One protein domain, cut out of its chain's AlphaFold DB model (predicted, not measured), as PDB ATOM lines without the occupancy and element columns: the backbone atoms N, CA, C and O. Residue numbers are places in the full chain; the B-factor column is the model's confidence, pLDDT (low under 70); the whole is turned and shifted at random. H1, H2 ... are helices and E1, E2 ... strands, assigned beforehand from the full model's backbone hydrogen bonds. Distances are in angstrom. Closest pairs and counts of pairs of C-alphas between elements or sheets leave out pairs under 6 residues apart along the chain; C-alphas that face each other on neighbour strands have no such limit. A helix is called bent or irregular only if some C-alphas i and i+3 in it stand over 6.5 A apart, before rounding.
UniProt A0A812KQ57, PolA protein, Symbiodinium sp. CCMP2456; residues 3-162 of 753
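AT A GLANCE: This is residues 3 to 162 of the 753 residues of the protein "PolA protein" of Symbiodinium sp. CCMP2456 (UniProt A0A812KQ57). A short parallel pair of strands, E2 and E3, lies between two long helices: H7 packs on E3, and H6 runs past the end of E2. H4 and H5 pack on the side of H6 away from the strands, H2 crosses H7, and E1 and H1 lie toward one end. The printed part has 160 residues with seven named helices and three named strands, in the order E1 H1 E2 H2 E3 H3 H4 H5 H6 H7, and its class is mostly helix. The whole is compact, with a radius of gyration of the C-alphas of 16.1 A and a rounded outline of 44 by 38 by 37 A.

HOW THE PARTS SIT: E1, residues 11 to 13, pairs with no named strand, but residues 3 to 4 pair antiparallel with its residues 11 to 12. H1, residues 16 to 21, is close to but not clearly touching H2, residues 40 to 50; their closest C-alphas, those of His 20 and Leu 50, are 6.7 A apart. E2, residues 34 to 37, and E3, residues 57 to 60, are parallel neighbours at 23 degrees, with N 35 and O 57 2.9 A apart and N 37 and O 59 3.0 A apart, within hydrogen-bond range. E2, H2 and E3 form a strand-helix-strand unit, two parallel neighbour strands with a helix between, and its crossover is right-handed. H2 touches H7, residues 142 to 161, at a steep tilt of 48 degrees, the same way; the closest C-alphas are those of Ser 41 and Ala 156, 4.7 A apart. The closest C-alphas of E3 and H7 are those of Ile 58 and Gly 149, 4.7 A apart. H3, residues 61 to 69, touches H7 through residues 145 to 149 of H7 alone, with C-alphas 64 and 145 closest at 6.9 A. H4, residues 80 to 86, touches H6, residues 112 to 139, with C-alphas 84 and 132 closest at 6.5 A. H5, residues 96 to 105, touches H6 at a steep tilt of 64 degrees, opposite ways, with C-alphas 100 and 118 closest at 6.5 A. Every O i to N i+4 pair is within hydrogen-bond range in H1, H2, H3, H4 and H7, against 5 of 6 in H5 and 18 of 24 in H6.

IN THESE COORDINATES: E1 begins at C-alpha 11, (9.531, 38.609, 44.270). H2 is 15.5 A long, H5 14.6 A and H7 28.7 A. H6 is 42.0 A long, with a kink of 41 degrees near residue 133; it is irregular, but only just, with C-alphas 135 and 138 6.9 A apart. H7 ends at C-alpha 161, (0.745, 47.071, 15.082).

THE WHOLE: The two C-alphas farthest apart, those of Gly 71 and Pro 112, are 45.4 A apart. The printed part has no cut, and the link from H1 to E2, 12 residues, is long. The mean pLDDT of the printed part is 91.9, and residues 91 to 97 are under 70.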
ATOM      1  N   ALA A   3       9.140  40.274  38.743       95.12
ATOM      2  CA  ALA A   3       8.234  41.280  39.285       95.12
ATOM      3  C   ALA A   3       8.318  41.275  40.812       95.12
ATOM      4  O   ALA A   3       8.549  40.227  41.414       95.12
ATOM      5  N   ARG A   4       8.123  42.434  41.443       95.44
ATOM      6  CA  ARG A   4       8.145  42.561  42.901       95.44
ATOM      7  C   ARG A   4       6.916  43.301  43.397       95.44
ATOM      8  O   ARG A   4       6.638  44.417  42.972       95.44
ATOM      9  N   GLU A   5       6.216  42.684  44.335       94.88
ATOM     10  CA  GLU A   5       5.083  43.286  45.026       94.88
ATOM     11  C   GLU A   5       5.596  44.103  46.219       94.88
ATOM     12  O   GLU A   5       6.167  43.556  47.161       94.88
ATOM     13  N   LEU A   6       5.424  45.428  46.178       91.31
ATOM     14  CA  LEU A   6       6.033  46.327  47.170       91.31
ATOM     15  C   LEU A   6       5.441  46.183  48.581       91.31
ATOM     16  O   LEU A   6       6.169  46.371  49.548       91.31
ATOM     17  N   HIS A   7       4.157  45.830  48.707       87.94
ATOM     18  CA  HIS A   7       3.491  45.687  50.008       87.94
ATOM     19  C   HIS A   7       3.901  44.402  50.739       87.94
ATOM     20  O   HIS A   7       4.200  44.441  51.927       87.94
ATOM     21  N   SER A   8       3.923  43.267  50.034       91.62
ATOM     22  CA  SER A   8       4.263  41.961  50.620       91.62
ATOM     23  C   SER A   8       5.766  41.670  50.609       91.62
ATOM     24  O   SER A   8       6.230  40.772  51.306       91.62
ATOM     25  N   GLY A   9       6.534  42.382  49.779       90.44
ATOM     26  CA  GLY A   9       7.945  42.105  49.525       90.44
ATOM     27  C   GLY A   9       8.194  40.890  48.626       90.44
ATOM     28  O   GLY A   9       9.355  40.606  48.331       90.44
ATOM     29  N   ARG A  10       7.145  40.195  48.163       94.06
ATOM     30  CA  ARG A  10       7.247  38.990  47.330       94.06
ATOM     31  C   ARG A  10       7.866  39.311  45.966       94.06
ATOM     32  O   ARG A  10       7.342  40.144  45.226       94.06
ATOM     33  N   THR A  11       8.930  38.592  45.612       95.25
ATOM     34  CA  THR A  11       9.531  38.609  44.270       95.25
ATOM     35  C   THR A  11       9.103  37.366  43.497       95.25
ATOM     36  O   THR A  11       9.239  36.242  43.972       95.25
ATOM     37  N   MET A  12       8.595  37.571  42.286       94.75
ATOM     38  CA  MET A  12       8.240  36.523  41.337       94.75
ATOM     39  C   MET A  12       9.316  36.445  40.263       94.75
ATOM     40  O   MET A  12       9.630  37.458  39.638       94.75
ATOM     41  N   ARG A  13       9.847  35.248  40.016       95.19
ATOM     42  CA  ARG A  13      10.829  34.977  38.959       95.19
ATOM     43  C   ARG A  13      10.274  33.876  38.070       95.19
ATOM     44  O   ARG A  13      10.203  32.732  38.495       95.19
ATOM     45  N   VAL A  14       9.865  34.239  36.860       93.62
ATOM     46  CA  VAL A  14       9.197  33.325  35.923       93.62
ATOM     47  C   VAL A  14      10.035  33.225  34.657       93.62
ATOM     48  O   VAL A  14      10.329  34.239  34.006       93.62
ATOM     49  N   TRP A  15      10.455  32.009  34.321       93.75
ATOM     50  CA  TRP A  15      11.260  31.749  33.130       93.75
ATOM     51  C   TRP A  15      10.390  31.673  31.861       93.75
ATOM     52  O   TRP A  15       9.165  31.638  31.921       93.75
ATOM     53  N   ARG A  16      11.024  31.695  30.683       89.00
ATOM     54  CA  ARG A  16      10.359  31.835  29.383       89.00
ATOM     55  C   ARG A  16       9.279  30.780  29.132       89.00
ATOM     56  O   ARG A  16       8.177  31.171  28.773       89.00
ATOM     57  N   GLU A  17       9.569  29.485  29.257       89.44
ATOM     58  CA  GLU A  17       8.584  28.442  28.923       89.44
ATOM     59  C   GLU A  17       7.354  28.500  29.838       89.44
ATOM     60  O   GLU A  17       6.235  28.341  29.362       89.44
ATOM     61  N   GLU A  18       7.556  28.816  31.117       91.81
ATOM     62  CA  GLU A  18       6.473  29.014  32.081       91.81
ATOM     63  C   GLU A  18       5.638  30.263  31.750       91.81
ATOM     64  O   GLU A  18       4.416  30.221  31.792       91.81
ATOM     65  N   LEU A  19       6.265  31.361  31.311       90.56
ATOM     66  CA  LEU A  19       5.523  32.538  30.836       90.56
ATOM     67  C   LEU A  19       4.632  32.229  29.631       90.56
ATOM     68  O   LEU A  19       3.535  32.767  29.537       90.56
ATOM     69  N   HIS A  20       5.094  31.382  28.707       89.69
ATOM     70  CA  HIS A  20       4.324  31.035  27.508       89.69
ATOM     71  C   HIS A  20       3.155  30.089  27.810       89.69
ATOM     72  O   HIS A  20       2.229  30.020  27.006       89.69
ATOM     73  N   SER A  21       3.180  29.358  28.932       92.69
ATOM     74  CA  SER A  21       2.057  28.511  29.350       92.69
ATOM     75  C   SER A  21       0.994  29.266  30.157       92.69
ATOM     76  O   SER A  21      -0.113  28.759  30.336       92.69
ATOM     77  N   MET A  22       1.299  30.477  30.630       93.56
ATOM     78  CA  MET A  22       0.387  31.308  31.414       93.56
ATOM     79  C   MET A  22      -0.625  32.050  30.530       93.56
ATOM     80  O   MET A  22      -0.260  32.789  29.618       93.56
ATOM     81  N   THR A  23      -1.911  31.940  30.869       89.88
ATOM     82  CA  THR A  23      -3.008  32.664  30.197       89.88
ATOM     83  C   THR A  23      -3.249  34.070  30.756       89.88
ATOM     84  O   THR A  23      -3.943  34.872  30.133       89.88
ATOM     85  N   ALA A  24      -2.674  34.387  31.917       92.44
ATOM     86  CA  ALA A  24      -2.733  35.694  32.557       92.44
ATOM     87  C   ALA A  24      -1.441  35.973  33.334       92.44
ATOM     88  O   ALA A  24      -0.698  35.050  33.676       92.44
ATOM     89  N   ALA A  25      -1.196  37.247  33.647       92.50
ATOM     90  CA  ALA A  25      -0.084  37.633  34.506       92.50
ATOM     91  C   ALA A  25      -0.214  36.978  35.897       92.50
ATOM     92  O   ALA A  25      -1.324  36.889  36.426       92.50
ATOM     93  N   PRO A  26       0.896  36.585  36.550       91.12
ATOM     94  CA  PRO A  26       0.875  35.974  37.887       91.12
ATOM     95  C   PRO A  26       0.559  36.975  39.018       91.12
ATOM     96  O   PRO A  26       0.712  36.664  40.199       91.12
ATOM     97  N   PHE A  27       0.132  38.188  38.668       91.44
ATOM     98  CA  PHE A  27      -0.264  39.271  39.560       91.44
ATOM     99  C   PHE A  27      -1.442  40.039  38.946       91.44
ATOM    100  O   PHE A  27      -1.669  39.998  37.737       91.44
ATOM    101  N   ALA A  28      -2.200  40.743  39.787       91.62
ATOM    102  CA  ALA A  28      -3.379  41.482  39.350       91.62
ATOM    103  C   ALA A  28      -3.015  42.660  38.427       91.62
ATOM    104  O   ALA A  28      -2.019  43.352  38.622       91.62
ATOM    105  N   THR A  29      -3.849  42.895  37.416       93.50
ATOM    106  CA  THR A  29      -3.688  43.973  36.421       93.50
ATOM    107  C   THR A  29      -4.878  44.938  36.400       93.50
ATOM    108  O   THR A  29      -4.935  45.848  35.574       93.50
ATOM    109  N   GLY A  30      -5.842  44.729  37.304       92.44
ATOM    110  CA  GLY A  30      -7.078  45.500  37.397       92.44
ATOM    111  C   GLY A  30      -6.892  46.887  38.010       92.44
ATOM    112  O   GLY A  30      -5.780  47.328  38.296       92.44
ATOM    113  N   ALA A  31      -8.011  47.579  38.233       92.50
ATOM    114  CA  ALA A  31      -8.005  48.942  38.753       92.50
ATOM    115  C   ALA A  31      -7.323  49.046  40.126       92.50
ATOM    116  O   ALA A  31      -6.613  50.011  40.365       92.50
ATOM    117  N   ASP A  32      -7.443  48.051  41.003       92.69
ATOM    118  CA  ASP A  32      -6.886  48.117  42.365       92.69
ATOM    119  C   ASP A  32      -5.375  47.863  42.443       92.69
ATOM    120  O   ASP A  32      -4.793  47.869  43.524       92.69
ATOM    121  N   THR A  33      -4.709  47.649  41.305       93.44
ATOM    122  CA  THR A  33      -3.263  47.420  41.244       93.44
ATOM    123  C   THR A  33      -2.578  48.493  40.414       93.44
ATOM    124  O   THR A  33      -2.978  48.777  39.289       93.44
ATOM    125  N   LEU A  34      -1.516  49.077  40.970       95.75
ATOM    126  CA  LEU A  34      -0.643  50.002  40.259       95.75
ATOM    127  C   LEU A  34       0.577  49.252  39.722       95.75
ATOM    128  O   LEU A  34       1.412  48.792  40.502       95.75
ATOM    129  N   LEU A  35       0.714  49.181  38.398       96.88
ATOM    130  CA  LEU A  35       1.964  48.762  37.776       96.88
ATOM    131  C   LEU A  35       2.936  49.944  37.758       96.88
ATOM    132  O   LEU A  35       2.668  50.964  37.123       96.88
ATOM    133  N   VAL A  36       4.090  49.783  38.401       97.12
ATOM    134  CA  VAL A  36       5.214  50.719  38.290       97.12
ATOM    135  C   VAL A  36       6.278  50.080  37.410       97.12
ATOM    136  O   VAL A  36       6.767  48.996  37.719       97.12
ATOM    137  N   ALA A  37       6.646  50.755  36.325       97.19
ATOM    138  CA  ALA A  37       7.717  50.337  35.427       97.19
ATOM    139  C   ALA A  37       8.655  51.516  35.160       97.19
ATOM    140  O   ALA A  37       8.245  52.674  35.246       97.19
ATOM    141  N   TYR A  38       9.918  51.244  34.814       96.50
ATOM    142  CA  TYR A  38      10.781  52.325  34.344       96.50
ATOM    143  C   TYR A  38      10.423  52.724  32.914       96.50
ATOM    144  O   TYR A  38      10.321  53.904  32.652       96.50
ATOM    145  N   TYR A  39      10.199  51.766  32.012       96.69
ATOM    146  CA  TYR A  39       9.827  52.031  30.620       96.69
ATOM    147  C   TYR A  39       8.660  51.123  30.211       96.69
ATOM    148  O   TYR A  39       8.834  50.032  29.670       96.69
ATOM    149  N   ALA A  40       7.447  51.555  30.532       97.62
ATOM    150  CA  ALA A  40       6.238  50.748  30.563       97.62
ATOM    151  C   ALA A  40       5.812  50.198  29.199       97.62
ATOM    152  O   ALA A  40       5.193  49.138  29.165       97.62
ATOM    153  N   SER A  41       6.134  50.847  28.073       96.94
ATOM    154  CA  SER A  41       5.747  50.307  26.757       96.94
ATOM    155  C   SER A  41       6.452  48.984  26.446       96.94
ATOM    156  O   SER A  41       5.855  48.120  25.808       96.94
ATOM    157  N   ALA A  42       7.676  48.786  26.950       93.94
ATOM    158  CA  ALA A  42       8.388  47.517  26.825       93.94
ATOM    159  C   ALA A  42       7.679  46.411  27.616       93.94
ATOM    160  O   ALA A  42       7.427  45.331  27.078       93.94
ATOM    161  N   GLU A  43       7.281  46.715  28.855       95.00
ATOM    162  CA  GLU A  43       6.546  45.774  29.698       95.00
ATOM    163  C   GLU A  43       5.190  45.446  29.081       95.00
ATOM    164  O   GLU A  43       4.914  44.284  28.809       95.00
ATOM    165  N   VAL A  44       4.377  46.451  28.741       97.12
ATOM    166  CA  VAL A  44       3.064  46.253  28.102       97.12
ATOM    167  C   VAL A  44       3.193  45.509  26.768       97.12
ATOM    168  O   VAL A  44       2.334  44.693  26.441       97.12
ATOM    169  N   GLY A  45       4.279  45.714  26.019       95.75
ATOM    170  CA  GLY A  45       4.589  44.930  24.824       95.75
ATOM    171  C   GLY A  45       4.666  43.424  25.104       95.75
ATOM    172  O   GLY A  45       4.143  42.633  24.318       95.75
ATOM    173  N   CYS A  46       5.230  43.026  26.249       93.88
ATOM    174  CA  CYS A  46       5.240  41.638  26.715       93.88
ATOM    175  C   CYS A  46       3.819  41.123  27.006       93.88
ATOM    176  O   CYS A  46       3.456  40.054  26.518       93.88
ATOM    177  N   PHE A  47       2.979  41.906  27.699       95.50
ATOM    178  CA  PHE A  47       1.572  41.538  27.950       95.50
ATOM    179  C   PHE A  47       0.827  41.291  26.633       95.50
ATOM    180  O   PHE A  47       0.175  40.263  26.470       95.50
ATOM    181  N   LEU A  48       0.984  42.189  25.656       95.31
ATOM    182  CA  LEU A  48       0.355  42.054  24.339       95.31
ATOM    183  C   LEU A  48       0.883  40.849  23.544       95.31
ATOM    184  O   LEU A  48       0.142  40.268  22.750       95.31
ATOM    185  N   ALA A  49       2.157  40.485  23.712       93.19
ATOM    186  CA  ALA A  49       2.750  39.313  23.072       93.19
ATOM    187  C   ALA A  49       2.251  37.997  23.689       93.19
ATOM    188  O   ALA A  49       2.026  37.039  22.955       93.19
ATOM    189  N   LEU A  50       2.039  37.974  25.009       94.12
ATOM    190  CA  LEU A  50       1.526  36.821  25.757       94.12
ATOM    191  C   LEU A  50      -0.010  36.721  25.751       94.12
ATOM    192  O   LEU A  50      -0.567  35.759  26.267       94.12
ATOM    193  N   GLY A  51      -0.711  37.701  25.168       93.50
ATOM    194  CA  GLY A  51      -2.176  37.740  25.148       93.50
ATOM    195  C   GLY A  51      -2.804  38.090  26.500       93.50
ATOM    196  O   GLY A  51      -3.988  37.841  26.710       93.50
ATOM    197  N   TRP A  52      -2.030  38.665  27.420       94.38
ATOM    198  CA  TRP A  52      -2.509  39.062  28.738       94.38
ATOM    199  C   TRP A  52      -3.280  40.391  28.690       94.38
ATOM    200  O   TRP A  52      -2.972  41.260  27.865       94.38
ATOM    201  N   PRO A  53      -4.235  40.609  29.614       92.81
ATOM    202  CA  PRO A  53      -4.878  41.907  29.778       92.81
ATOM    203  C   PRO A  53      -3.858  43.002  30.110       92.81
ATOM    204  O   PRO A  53      -3.022  42.837  31.000       92.81
ATOM    205  N   VAL A  54      -3.951  44.138  29.417       95.00
ATOM    206  CA  VAL A  54      -3.102  45.307  29.686       95.00
ATOM    207  C   VAL A  54      -3.451  45.896  31.062       95.00
ATOM    208  O   VAL A  54      -4.636  46.086  31.338       95.00
ATOM    209  N   PRO A  55      -2.458  46.231  31.908       96.00
ATOM    210  CA  PRO A  55      -2.706  46.835  33.216       96.00
ATOM    211  C   PRO A  55      -3.475  48.157  33.148       96.00
ATOM    212  O   PRO A  55      -3.162  49.024  32.331       96.00
ATOM    213  N   VAL A  56      -4.470  48.317  34.026       95.31
ATOM    214  CA  VAL A  56      -5.376  49.482  34.034       95.31
ATOM    215  C   VAL A  56      -4.688  50.738  34.572       95.31
ATOM    216  O   VAL A  56      -4.887  51.828  34.036       95.31
ATOM    217  N   ARG A  57      -3.872  50.610  35.628       97.00
ATOM    218  CA  ARG A  57      -3.127  51.726  36.230       97.00
ATOM    219  C   ARG A  57      -1.632  51.506  36.051       97.00
ATOM    220  O   ARG A  57      -1.067  50.561  36.596       97.00
ATOM    221  N   ILE A  58      -1.000  52.395  35.291       97.94
ATOM    222  CA  ILE A  58       0.423  52.330  34.957       97.94
ATOM    223  C   ILE A  58       1.070  53.650  35.358       97.94
ATOM    224  O   ILE A  58       0.600  54.712  34.957       97.94
ATOM    225  N   VAL A  59       2.172  53.581  36.097       98.19
ATOM    226  CA  VAL A  59       3.108  54.696  36.262       98.19
ATOM    227  C   VAL A  59       4.429  54.319  35.606       98.19
ATOM    228  O   VAL A  59       5.047  53.303  35.930       98.19
ATOM    229  N   ASP A  60       4.849  55.165  34.672       98.25
ATOM    230  CA  ASP A  60       6.103  55.042  33.941       98.25
ATOM    231  C   ASP A  60       7.124  56.037  34.511       98.25
ATOM    232  O   ASP A  60       7.021  57.247  34.298       98.25
ATOM    233  N   LEU A  61       8.111  55.543  35.263       98.00
ATOM    234  CA  LEU A  61       9.096  56.410  35.915       98.00
ATOM    235  C   LEU A  61      10.068  57.065  34.930       98.00
ATOM    236  O   LEU A  61      10.625  58.108  35.263       98.00
ATOM    237  N   PHE A  62      10.266  56.529  33.723       97.81
ATOM    238  CA  PHE A  62      11.017  57.232  32.686       97.81
ATOM    239  C   PHE A  62      10.293  58.518  32.296       97.81
ATOM    240  O   PHE A  62      10.920  59.572  32.269       97.81
ATOM    241  N   CYS A  63       8.984  58.471  32.053       97.50
ATOM    242  CA  CYS A  63       8.180  59.640  31.697       97.50
ATOM    243  C   CYS A  63       8.224  60.706  32.795       97.50
ATOM    244  O   CYS A  63       8.458  61.881  32.504       97.50
ATOM    245  N   GLU A  64       8.074  60.296  34.054       97.75
ATOM    246  CA  GLU A  64       8.131  61.205  35.204       97.75
ATOM    247  C   GLU A  64       9.541  61.771  35.425       97.75
ATOM    248  O   GLU A  64       9.711  62.953  35.726       97.75
ATOM    249  N   PHE A  65      10.581  60.967  35.199       97.38
ATOM    250  CA  PHE A  65      11.963  61.436  35.262       97.38
ATOM    251  C   PHE A  65      12.284  62.408  34.122       97.38
ATOM    252  O   PHE A  65      12.940  63.433  34.334       97.38
ATOM    253  N   ARG A  66      11.790  62.127  32.911       96.69
ATOM    254  CA  ARG A  66      11.886  63.032  31.762       96.69
ATOM    255  C   ARG A  66      11.197  64.348  32.065       96.69
ATOM    256  O   ARG A  66      11.806  65.373  31.801       96.69
ATOM    257  N   LEU A  67      10.002  64.330  32.652       96.44
ATOM    258  CA  LEU A  67       9.280  65.529  33.077       96.44
ATOM    259  C   LEU A  67      10.081  66.349  34.101       96.44
ATOM    260  O   LEU A  67      10.255  67.555  33.931       96.44
ATOM    261  N   LEU A  68      10.604  65.692  35.141       95.44
ATOM    262  CA  LEU A  68      11.400  66.327  36.195       95.44
ATOM    263  C   LEU A  68      12.649  67.025  35.638       95.44
ATOM    264  O   LEU A  68      12.981  68.143  36.035       95.44
ATOM    265  N   THR A  69      13.340  66.358  34.716       95.38
ATOM    266  CA  THR A  69      14.640  66.795  34.186       95.38
ATOM    267  C   THR A  69      14.548  67.528  32.851       95.38
ATOM    268  O   THR A  69      15.570  67.934  32.300       95.38
ATOM    269  N   ASN A  70      13.348  67.721  32.302       95.44
ATOM    270  CA  ASN A  70      13.175  68.299  30.977       95.44
ATOM    271  C   ASN A  70      13.766  69.711  30.908       95.44
ATOM    272  O   ASN A  70      13.469  70.546  31.757       95.44
ATOM    273  N   GLY A  71      14.588  69.999  29.900       92.25
ATOM    274  CA  GLY A  71      15.307  71.274  29.797       92.25
ATOM    275  C   GLY A  71      16.539  71.397  30.704       92.25
ATOM    276  O   GLY A  71      17.243  72.390  30.604       92.25
ATOM    277  N   ARG A  72      16.853  70.390  31.532       91.31
ATOM    278  CA  ARG A  72      18.093  70.320  32.321       91.31
ATOM    279  C   ARG A  72      19.056  69.297  31.727       91.31
ATOM    280  O   ARG A  72      18.652  68.306  31.115       91.31
ATOM    281  N   ARG A  73      20.354  69.506  31.952       86.81
ATOM    282  CA  ARG A  73      21.386  68.521  31.612       86.81
ATOM    283  C   ARG A  73      21.444  67.439  32.693       86.81
ATOM    284  O   ARG A  73      21.720  67.725  33.851       86.81
ATOM    285  N   THR A  74      21.217  66.190  32.306       88.50
ATOM    286  CA  THR A  74      21.401  65.013  33.171       88.50
ATOM    287  C   THR A  74      22.818  64.460  33.017       88.50
ATOM    288  O   THR A  74      23.288  64.348  31.884       88.50
ATOM    289  N   MET A  75      23.478  64.054  34.106       81.44
ATOM    290  CA  MET A  75      24.864  63.548  34.051       81.44
ATOM    291  C   MET A  75      24.996  62.217  33.292       81.44
ATOM    292  O   MET A  75      25.953  62.033  32.549       81.44
ATOM    293  N   ALA A  76      24.023  61.314  33.438       86.94
ATOM    294  CA  ALA A  76      24.065  59.955  32.882       86.94
ATOM    295  C   ALA A  76      22.833  59.628  32.012       86.94
ATOM    296  O   ALA A  76      22.332  58.503  31.979       86.94
ATOM    297  N   GLY A  77      22.329  60.633  31.289       90.12
ATOM    298  CA  GLY A  77      21.147  60.503  30.437       90.12
ATOM    299  C   GLY A  77      19.851  60.255  31.218       90.12
ATOM    300  O   GLY A  77      19.769  60.497  32.420       90.12
ATOM    301  N   ALA A  78      18.827  59.775  30.509       93.38
ATOM    302  CA  ALA A  78      17.485  59.561  31.051       93.38
ATOM    303  C   ALA A  78      17.101  58.084  31.228       93.38
ATOM    304  O   ALA A  78      15.928  57.787  31.384       93.38
ATOM    305  N   GLY A  79      18.056  57.153  31.140       92.69
ATOM    306  CA  GLY A  79      17.802  55.741  31.449       92.69
ATOM    307  C   GLY A  79      17.753  55.485  32.959       92.69
ATOM    308  O   GLY A  79      18.103  56.365  33.742       92.69
ATOM    309  N   LEU A  80      17.403  54.259  33.367       92.50
ATOM    310  CA  LEU A  80      17.262  53.881  34.783       92.50
ATOM    311  C   LEU A  80      18.505  54.232  35.608       92.50
ATOM    312  O   LEU A  80      18.388  54.830  36.671       92.50
ATOM    313  N   ILE A  81      19.696  53.944  35.078       89.94
ATOM    314  CA  ILE A  81      20.977  54.304  35.705       89.94
ATOM    315  C   ILE A  81      21.098  55.824  35.894       89.94
ATOM    316  O   ILE A  81      21.506  56.281  36.957       89.94
ATOM    317  N   GLY A  82      20.696  56.613  34.894       91.75
ATOM    318  CA  GLY A  82      20.698  58.072  34.973       91.75
ATOM    319  C   GLY A  82      19.734  58.619  36.023       91.75
ATOM    320  O   GLY A  82      20.090  59.549  36.747       91.75
ATOM    321  N   ALA A  83      18.555  58.008  36.168       94.69
ATOM    322  CA  ALA A  83      17.617  58.361  37.230       94.69
ATOM    323  C   ALA A  83      18.128  57.974  38.622       94.69
ATOM    324  O   ALA A  83      18.045  58.786  39.536       94.69
ATOM    325  N   LEU A  84      18.708  56.782  38.793       93.50
ATOM    326  CA  LEU A  84      19.332  56.388  40.060       93.50
ATOM    327  C   LEU A  84      20.433  57.378  40.464       93.50
ATOM    328  O   LEU A  84      20.402  57.898  41.577       93.50
ATOM    329  N   ALA A  85      21.335  57.703  39.532       92.56
ATOM    330  CA  ALA A  85      22.416  58.657  39.759       92.56
ATOM    331  C   ALA A  85      21.889  60.050  40.141       92.56
ATOM    332  O   ALA A  85      22.421  60.679  41.051       92.56
ATOM    333  N   TRP A  86      20.809  60.515  39.500       94.00
ATOM    334  CA  TRP A  86      20.162  61.786  39.840       94.00
ATOM    335  C   TRP A  86      19.680  61.841  41.296       94.00
ATOM    336  O   TRP A  86      19.778  62.886  41.936       94.00
ATOM    337  N   PHE A  87      19.188  60.725  41.836       94.38
ATOM    338  CA  PHE A  87      18.731  60.626  43.226       94.38
ATOM    339  C   PHE A  87      19.816  60.142  44.205       94.38
ATOM    340  O   PHE A  87      19.495  59.823  45.350       94.38
ATOM    341  N   GLY A  88      21.083  60.080  43.778       92.50
ATOM    342  CA  GLY A  88      22.198  59.633  44.618       92.50
ATOM    343  C   GLY A  88      22.103  58.160  45.028       92.50
ATOM    344  O   GLY A  88      22.494  57.802  46.136       92.50
ATOM    345  N   LEU A  89      21.523  57.312  44.174       91.12
ATOM    346  CA  LEU A  89      21.395  55.874  44.399       91.12
ATOM    347  C   LEU A  89      22.454  55.110  43.595       91.12
ATOM    348  O   LEU A  89      22.581  55.313  42.387       91.12
ATOM    349  N   ASP A  90      23.157  54.181  44.246       81.50
ATOM    350  CA  ASP A  90      24.151  53.326  43.581       81.50
ATOM    351  C   ASP A  90      23.530  52.448  42.487       81.50
ATOM    352  O   ASP A  90      22.447  51.875  42.673       81.50
ATOM    353  N   SER A  91      24.254  52.281  41.378       68.25
ATOM    354  CA  SER A  91      23.888  51.418  40.250       68.25
ATOM    355  C   SER A  91      24.935  50.332  40.001       68.25
ATOM    356  O   SER A  91      26.126  50.569  40.178       68.25
ATOM    357  N   ILE A  92      24.501  49.173  39.507       61.84
ATOM    358  CA  ILE A  92      25.386  48.077  39.077       61.84
ATOM    359  C   ILE A  92      26.251  48.515  37.881       61.84
ATOM    360  O   ILE A  92      25.811  49.323  37.057       61.84
ATOM    361  N   ALA A  93      27.478  47.989  37.797       57.81
ATOM    362  CA  ALA A  93      28.465  48.336  36.779       57.81
ATOM    363  C   ALA A  93      27.947  48.103  35.343       57.81
ATOM    364  O   ALA A  93      27.330  47.088  35.029       57.81
ATOM    365  N   ALA A  94      28.221  49.051  34.442       56.66
ATOM    366  CA  ALA A  94      27.708  49.049  33.067       56.66
ATOM    367  C   ALA A  94      28.257  47.913  32.173       56.66
ATOM    368  O   ALA A  94      27.635  47.586  31.163       56.66
ATOM    369  N   ALA A  95      29.401  47.317  32.531       53.06
ATOM    370  CA  ALA A  95      30.069  46.285  31.734       53.06
ATOM    371  C   ALA A  95      29.283  44.958  31.714       53.06
ATOM    372  O   ALA A  95      28.938  44.475  30.637       53.06
ATOM    373  N   GLU A  96      28.883  44.443  32.883       59.94
ATOM    374  CA  GLU A  96      28.125  43.182  33.022       59.94
ATOM    375  C   GLU A  96      26.761  43.225  32.308       59.94
ATOM    376  O   GLU A  96      26.253  42.215  31.822       59.94
ATOM    377  N   LYS A  97      26.170  44.422  32.165       68.81
ATOM    378  CA  LYS A  97      24.880  44.600  31.481       68.81
ATOM    379  C   LYS A  97      24.945  44.363  29.969       68.81
ATOM    380  O   LYS A  97      23.904  44.086  29.373       68.81
ATOM    381  N   THR A  98      26.110  44.509  29.338       75.56
ATOM    382  CA  THR A  98      26.232  44.380  27.874       75.56
ATOM    383  C   THR A  98      26.251  42.913  27.456       75.56
ATOM    384  O   THR A  98      25.462  42.517  26.603       75.56
ATOM    385  N   GLU A  99      27.049  42.088  28.133       81.62
ATOM    386  CA  GLU A  99      27.157  40.648  27.864       81.62
ATOM    387  C   GLU A  99      25.819  39.924  28.075       81.62
ATOM    388  O   GLU A  99      25.370  39.162  27.219       81.62
ATOM    389  N   LEU A 100      25.112  40.220  29.173       83.94
ATOM    390  CA  LEU A 100      23.807  39.614  29.471       83.94
ATOM    391  C   LEU A 100      22.717  40.063  28.487       83.94
ATOM    392  O   LEU A 100      21.808  39.296  28.163       83.94
ATOM    393  N   ARG A 101      22.823  41.283  27.952       83.31
ATOM    394  CA  ARG A 101      21.934  41.761  26.890       83.31
ATOM    395  C   ARG A 101      22.195  41.038  25.572       83.31
ATOM    396  O   ARG A 101      21.240  40.646  24.905       83.31
ATOM    397  N   GLU A 102      23.455  40.856  25.190       86.62
ATOM    398  CA  GLU A 102      23.823  40.081  24.001       86.62
ATOM    399  C   GLU A 102      23.376  38.622  24.133       86.62
ATOM    400  O   GLU A 102      22.780  38.066  23.206       86.62
ATOM    401  N   LEU A 103      23.542  38.040  25.324       87.56
ATOM    402  CA  LEU A 103      23.019  36.724  25.670       87.56
ATOM    403  C   LEU A 103      21.492  36.660  25.494       87.56
ATOM    404  O   LEU A 103      20.983  35.751  24.835       87.56
ATOM    405  N   ALA A 104      20.742  37.637  26.010       86.06
ATOM    406  CA  ALA A 104      19.295  37.710  25.805       86.06
ATOM    407  C   ALA A 104      18.935  37.807  24.308       86.06
ATOM    408  O   ALA A 104      18.042  37.102  23.836       86.06
ATOM    409  N   MET A 105      19.667  38.619  23.539       86.75
ATOM    410  CA  MET A 105      19.450  38.804  22.099       86.75
ATOM    411  C   MET A 105      19.790  37.566  21.256       86.75
ATOM    412  O   MET A 105      19.213  37.403  20.181       86.75
ATOM    413  N   ARG A 106      20.660  36.667  21.740       88.94
ATOM    414  CA  ARG A 106      20.985  35.389  21.082       88.94
ATOM    415  C   ARG A 106      19.749  34.513  20.832       88.94
ATOM    416  O   ARG A 106      19.743  33.731  19.889       88.94
ATOM    417  N   GLY A 107      18.705  34.627  21.659       82.50
ATOM    418  CA  GLY A 107      17.423  33.933  21.457       82.50
ATOM    419  C   GLY A 107      17.399  32.440  21.821       82.50
ATOM    420  O   GLY A 107      16.391  31.771  21.582       82.50
ATOM    421  N   GLY A 108      18.463  31.934  22.446       86.25
ATOM    422  CA  GLY A 108      18.607  30.547  22.891       86.25
ATOM    423  C   GLY A 108      19.247  29.607  21.848       86.25
ATOM    424  O   GLY A 108      19.608  30.059  20.764       86.25
ATOM    425  N   PRO A 109      19.408  28.303  22.164       89.94
ATOM    426  CA  PRO A 109      19.106  27.664  23.452       89.94
ATOM    427  C   PRO A 109      19.946  28.245  24.603       89.94
ATOM    428  O   PRO A 109      20.995  28.837  24.363       89.94
ATOM    429  N   TYR A 110      19.449  28.133  25.840       92.44
ATOM    430  CA  TYR A 110      20.109  28.647  27.051       92.44
ATOM    431  C   TYR A 110      20.480  27.506  27.997       92.44
ATOM    432  O   TYR A 110      19.616  26.665  28.289       92.44
ATOM    433  N   THR A 111      21.718  27.501  28.498       94.50
ATOM    434  CA  THR A 111      22.141  26.600  29.582       94.50
ATOM    435  C   THR A 111      21.423  26.960  30.886       94.50
ATOM    436  O   THR A 111      20.951  28.090  31.028       94.50
ATOM    437  N   PRO A 112      21.304  26.038  31.858       94.00
ATOM    438  CA  PRO A 112      20.706  26.345  33.158       94.00
ATOM    439  C   PRO A 112      21.319  27.580  33.839       94.00
ATOM    440  O   PRO A 112      20.586  28.405  34.379       94.00
ATOM    441  N   GLU A 113      22.636  27.751  33.741       93.56
ATOM    442  CA  GLU A 113      23.382  28.876  34.314       93.56
ATOM    443  C   GLU A 113      23.019  30.192  33.619       93.56
ATOM    444  O   GLU A 113      22.748  31.191  34.280       93.56
ATOM    445  N   GLU A 114      22.922  30.186  32.288       93.69
ATOM    446  CA  GLU A 114      22.501  31.354  31.510       93.69
ATOM    447  C   GLU A 114      21.061  31.772  31.833       93.69
ATOM    448  O   GLU A 114      20.757  32.964  31.871       93.69
ATOM    449  N   ARG A 115      20.164  30.811  32.100       93.31
ATOM    450  CA  ARG A 115      18.782  31.111  32.518       93.31
ATOM    451  C   ARG A 115      18.754  31.835  33.858       93.31
ATOM    452  O   ARG A 115      18.029  32.817  34.004       93.31
ATOM    453  N   VAL A 116      19.540  31.352  34.822       93.00
ATOM    454  CA  VAL A 116      19.670  31.980  36.143       93.00
ATOM    455  C   VAL A 116      20.266  33.378  35.999       93.00
ATOM    456  O   VAL A 116      19.650  34.328  36.472       93.00
ATOM    457  N   ALA A 117      21.360  33.523  35.248       91.38
ATOM    458  CA  ALA A 117      22.020  34.807  35.020       91.38
ATOM    459  C   ALA A 117      21.098  35.844  34.355       91.38
ATOM    460  O   ALA A 117      21.090  37.011  34.739       91.38
ATOM    461  N   LEU A 118      20.270  35.430  33.389       91.81
ATOM    462  CA  LEU A 118      19.282  36.310  32.759       91.81
ATOM    463  C   LEU A 118      18.157  36.719  33.719       91.81
ATOM    464  O   LEU A 118      17.695  37.857  33.668       91.81
ATOM    465  N   LEU A 119      17.705  35.818  34.595       93.06
ATOM    466  CA  LEU A 119      16.721  36.169  35.622       93.06
ATOM    467  C   LEU A 119      17.318  37.093  36.686       93.06
ATOM    468  O   LEU A 119      16.648  38.046  37.074       93.06
ATOM    469  N   ASP A 120      18.561  36.856  37.108       91.50
ATOM    470  CA  ASP A 120      19.285  37.741  38.026       91.50
ATOM    471  C   ASP A 120      19.439  39.128  37.409       91.50
ATOM    472  O   ASP A 120      19.081  40.121  38.038       91.50
ATOM    473  N   TYR A 121      19.854  39.192  36.141       88.88
ATOM    474  CA  TYR A 121      19.917  40.425  35.364       88.88
ATOM    475  C   TYR A 121      18.581  41.174  35.352       88.88
ATOM    476  O   TYR A 121      18.546  42.360  35.683       88.88
ATOM    477  N   CYS A 122      17.473  40.497  35.036       90.00
ATOM    478  CA  CYS A 122      16.143  41.103  35.088       90.00
ATOM    479  C   CYS A 122      15.774  41.589  36.499       90.00
ATOM    480  O   CYS A 122      15.175  42.654  36.642       90.00
ATOM    481  N   GLU A 123      16.125  40.838  37.546       92.75
ATOM    482  CA  GLU A 123      15.861  41.240  38.929       92.75
ATOM    483  C   GLU A 123      16.626  42.509  39.316       92.75
ATOM    484  O   GLU A 123      16.090  43.330  40.064       92.75
ATOM    485  N   THR A 124      17.824  42.732  38.766       89.94
ATOM    486  CA  THR A 124      18.600  43.947  39.058       89.94
ATOM    487  C   THR A 124      17.830  45.232  38.756       89.94
ATOM    488  O   THR A 124      17.854  46.172  39.557       89.94
ATOM    489  N   ASP A 125      17.095  45.268  37.642       89.69
ATOM    490  CA  ASP A 125      16.305  46.429  37.241       89.69
ATOM    491  C   ASP A 125      15.059  46.589  38.131       89.69
ATOM    492  O   ASP A 125      14.704  47.711  38.497       89.69
ATOM    493  N   VAL A 126      14.445  45.486  38.577       93.06
ATOM    494  CA  VAL A 126      13.305  45.499  39.516       93.06
ATOM    495  C   VAL A 126      13.726  45.994  40.903       93.06
ATOM    496  O   VAL A 126      13.035  46.813  41.512       93.06
ATOM    497  N   VAL A 127      14.878  45.544  41.406       92.62
ATOM    498  CA  VAL A 127      15.443  46.004  42.685       92.62
ATOM    499  C   VAL A 127      15.810  47.485  42.612       92.62
ATOM    500  O   VAL A 127      15.494  48.246  43.529       92.62
ATOM    501  N   ALA A 128      16.432  47.917  41.515       92.62
ATOM    502  CA  ALA A 128      16.709  49.325  41.256       92.62
ATOM    503  C   ALA A 128      15.426  50.167  41.238       92.62
ATOM    504  O   ALA A 128      15.364  51.214  41.886       92.62
ATOM    505  N   LEU A 129      14.383  49.692  40.555       93.56
ATOM    506  CA  LEU A 129      13.096  50.374  40.483       93.56
ATOM    507  C   LEU A 129      12.431  50.500  41.862       93.56
ATOM    508  O   LEU A 129      11.945  51.575  42.211       93.56
ATOM    509  N   ALA A 130      12.480  49.444  42.680       94.31
ATOM    510  CA  ALA A 130      11.959  49.455  44.047       94.31
ATOM    511  C   ALA A 130      12.686  50.465  44.959       94.31
ATOM    512  O   ALA A 130      12.066  51.038  45.851       94.31
ATOM    513  N   ARG A 131      13.983  50.724  44.723       94.19
ATOM    514  CA  ARG A 131      14.755  51.774  45.423       94.19
ATOM    515  C   ARG A 131      14.447  53.178  44.902       94.19
ATOM    516  O   ARG A 131      14.481  54.136  45.672       94.19
ATOM    517  N   LEU A 132      14.169  53.303  43.605       95.38
ATOM    518  CA  LEU A 132      13.860  54.576  42.958       95.38
ATOM    519  C   LEU A 132      12.455  55.080  43.318       95.38
ATOM    520  O   LEU A 132      12.275  56.276  43.545       95.38
ATOM    521  N   TRP A 133      11.472  54.180  43.410       95.75
ATOM    522  CA  TRP A 133      10.071  54.523  43.666       95.75
ATOM    523  C   TRP A 133       9.867  55.447  44.884       95.75
ATOM    524  O   TRP A 133       9.289  56.517  44.693       95.75
ATOM    525  N   PRO A 134      10.404  55.162  46.092       95.56
ATOM    526  CA  PRO A 134      10.260  56.046  47.254       95.56
ATOM    527  C   PRO A 134      10.844  57.453  47.072       95.56
ATOM    528  O   PRO A 134      10.468  58.365  47.801       95.56
ATOM    529  N   ARG A 135      11.776  57.644  46.126       96.25
ATOM    530  CA  ARG A 135      12.371  58.957  45.828       96.25
ATOM    531  C   ARG A 135      11.504  59.790  44.893       96.25
ATOM    532  O   ARG A 135      11.477  61.008  45.026       96.25
ATOM    533  N   MET A 136      10.806  59.145  43.959       96.44
ATOM    534  CA  MET A 136       9.978  59.829  42.962       96.44
ATOM    535  C   MET A 136       8.526  59.983  43.419       96.44
ATOM    536  O   MET A 136       7.965  61.071  43.285       96.44
ATOM    537  N   ALA A 137       7.942  58.928  43.998       95.81
ATOM    538  CA  ALA A 137       6.525  58.839  44.350       95.81
ATOM    539  C   ALA A 137       5.975  60.035  45.150       95.81
ATOM    540  O   ALA A 137       4.905  60.513  44.782       95.81
ATOM    541  N   PRO A 138       6.682  60.590  46.162       95.75
ATOM    542  CA  PRO A 138       6.162  61.716  46.946       95.75
ATOM    543  C   PRO A 138       5.925  63.003  46.143       95.75
ATOM    544  O   PRO A 138       5.203  63.882  46.599       95.75
ATOM    545  N   THR A 139       6.554  63.133  44.973       92.00
ATOM    546  CA  THR A 139       6.472  64.333  44.120       92.00
ATOM    547  C   THR A 139       5.620  64.128  42.870       92.00
ATOM    548  O   THR A 139       5.492  65.045  42.059       92.00
ATOM    549  N   LEU A 140       5.058  62.929  42.683       94.94
ATOM    550  CA  LEU A 140       4.253  62.624  41.508       94.94
ATOM    551  C   LEU A 140       2.867  63.254  41.618       94.94
ATOM    552  O   LEU A 140       2.122  63.001  42.562       94.94
ATOM    553  N   ASP A 141       2.477  63.968  40.569       96.06
ATOM    554  CA  ASP A 141       1.068  64.194  40.270       96.06
ATOM    555  C   ASP A 141       0.488  62.888  39.717       96.06
ATOM    556  O   ASP A 141       0.631  62.578  38.531       96.06
ATOM    557  N   LEU A 142      -0.098  62.077  40.602       95.38
ATOM    558  CA  LEU A 142      -0.540  60.730  40.257       95.38
ATOM    559  C   LEU A 142      -1.591  60.708  39.127       95.38
ATOM    560  O   LEU A 142      -1.397  59.927  38.194       95.38
ATOM    561  N   PRO A 143      -2.651  61.545  39.122       95.62
ATOM    562  CA  PRO A 143      -3.584  61.606  37.993       95.62
ATOM    563  C   PRO A 143      -2.898  61.864  36.644       95.62
ATOM    564  O   PRO A 143      -3.157  61.150  35.670       95.62
ATOM    565  N   ARG A 144      -1.974  62.833  36.576       96.56
ATOM    566  CA  ARG A 144      -1.250  63.145  35.331       96.56
ATOM    567  C   ARG A 144      -0.217  62.071  34.972       96.56
ATOM    568  O   ARG A 144      -0.022  61.788  33.788       96.56
ATOM    569  N   ALA A 145       0.414  61.435  35.960       97.81
ATOM    570  CA  ALA A 145       1.339  60.323  35.743       97.81
ATOM    571  C   ALA A 145       0.621  59.089  35.173       97.81
ATOM    572  O   ALA A 145       1.110  58.466  34.230       97.81
ATOM    573  N   LEU A 146      -0.585  58.786  35.668       97.62
ATOM    574  CA  LEU A 146      -1.436  57.721  35.133       97.62
ATOM    575  C   LEU A 146      -1.848  57.994  33.681       97.62
ATOM    576  O   LEU A 146      -1.885  57.066  32.875       97.62
ATOM    577  N   LEU A 147      -2.096  59.255  33.308       97.31
ATOM    578  CA  LEU A 147      -2.368  59.620  31.915       97.31
ATOM    579  C   LEU A 147      -1.159  59.352  31.002       97.31
ATOM    580  O   LEU A 147      -1.316  58.831  29.895       97.31
ATOM    581  N   ARG A 148       0.060  59.659  31.464       98.06
ATOM    582  CA  ARG A 148       1.291  59.349  30.717       98.06
ATOM    583  C   ARG A 148       1.536  57.841  30.627       98.06
ATOM    584  O   ARG A 148       1.876  57.356  29.550       98.06
ATOM    585  N   GLY A 149       1.273  57.090  31.696       98.06
ATOM    586  CA  GLY A 149       1.314  55.624  31.685       98.06
ATOM    587  C   GLY A 149       0.277  54.992  30.749       98.06
ATOM    588  O   GLY A 149       0.607  54.077  29.994       98.06
ATOM    589  N   ARG A 150      -0.950  55.531  30.703       97.88
ATOM    590  CA  ARG A 150      -1.994  55.150  29.729       97.88
ATOM    591  C   ARG A 150      -1.498  55.323  28.291       97.88
ATOM    592  O   ARG A 150      -1.694  54.436  27.461       97.88
ATOM    593  N   TYR A 151      -0.778  56.409  28.009       98.56
ATOM    594  CA  TYR A 151      -0.161  56.606  26.698       98.56
ATOM    595  C   TYR A 151       0.943  55.586  26.391       98.56
ATOM    596  O   TYR A 151       1.022  55.111  25.261       98.56
ATOM    597  N   MET A 152       1.743  55.162  27.372       98.50
ATOM    598  CA  MET A 152       2.738  54.100  27.160       98.50
ATOM    599  C   MET A 152       2.099  52.761  26.763       98.50
ATOM    600  O   MET A 152       2.658  52.031  25.941       98.50
ATOM    601  N   ALA A 153       0.892  52.465  27.255       98.25
ATOM    602  CA  ALA A 153       0.120  51.317  26.788       98.25
ATOM    603  C   ALA A 153      -0.384  51.482  25.342       98.25
ATOM    604  O   ALA A 153      -0.394  50.514  24.579       98.25
ATOM    605  N   ALA A 154      -0.785  52.691  24.935       98.38
ATOM    606  CA  ALA A 154      -1.108  52.983  23.536       98.38
ATOM    607  C   ALA A 154       0.133  52.838  22.635       98.38
ATOM    608  O   ALA A 154       0.056  52.212  21.580       98.38
ATOM    609  N   VAL A 155       1.301  53.321  23.078       98.44
ATOM    610  CA  VAL A 155       2.586  53.152  22.376       98.44
ATOM    611  C   VAL A 155       2.906  51.681  22.143       98.44
ATOM    612  O   VAL A 155       3.201  51.316  21.011       98.44
ATOM    613  N   ALA A 156       2.771  50.825  23.157       98.12
ATOM    614  CA  ALA A 156       3.006  49.389  23.002       98.12
ATOM    615  C   ALA A 156       2.084  48.746  21.946       98.12
ATOM    616  O   ALA A 156       2.522  47.898  21.163       98.12
ATOM    617  N   ARG A 157       0.812  49.171  21.878       98.12
ATOM    618  CA  ARG A 157      -0.128  48.721  20.837       98.12
ATOM    619  C   ARG A 157       0.308  49.180  19.447       98.12
ATOM    620  O   ARG A 157       0.323  48.357  18.535       98.12
ATOM    621  N   MET A 158       0.718  50.442  19.301       98.19
ATOM    622  CA  MET A 158       1.217  50.994  18.034       98.19
ATOM    623  C   MET A 158       2.507  50.302  17.578       98.19
ATOM    624  O   MET A 158       2.626  49.916  16.420       98.19
ATOM    625  N   GLU A 159       3.453  50.062  18.489       97.12
ATOM    626  CA  GLU A 159       4.704  49.352  18.194       97.12
ATOM    627  C   GLU A 159       4.454  47.898  17.777       97.12
ATOM    628  O   GLU A 159       5.138  47.390  16.888       97.12
ATOM    629  N   ARG A 160       3.443  47.234  18.356       95.69
ATOM    630  CA  ARG A 160       3.011  45.892  17.939       95.69
ATOM    631  C   ARG A 160       2.283  45.908  16.597       95.69
ATOM    632  O   ARG A 160       2.525  45.016  15.781       95.69
ATOM    633  N   ALA A 161       1.422  46.896  16.359       96.94
ATOM    634  CA  ALA A 161       0.745  47.071  15.082       96.94
ATOM    635  C   ALA A 161       1.781  47.314  13.979       96.94
ATOM    636  O   ALA A 161       1.912  46.491  13.082       96.94
ATOM    637  N   GLY A 162       2.588  48.369  14.076       97.38
ATOM    638  CA  GLY A 162       3.523  48.783  13.030       97.38
ATOM    639  C   GLY A 162       2.813  49.319  11.785       97.38
ATOM    640  O   GLY A 162       1.590  49.264  11.678       97.38
TER     641      GLY A 162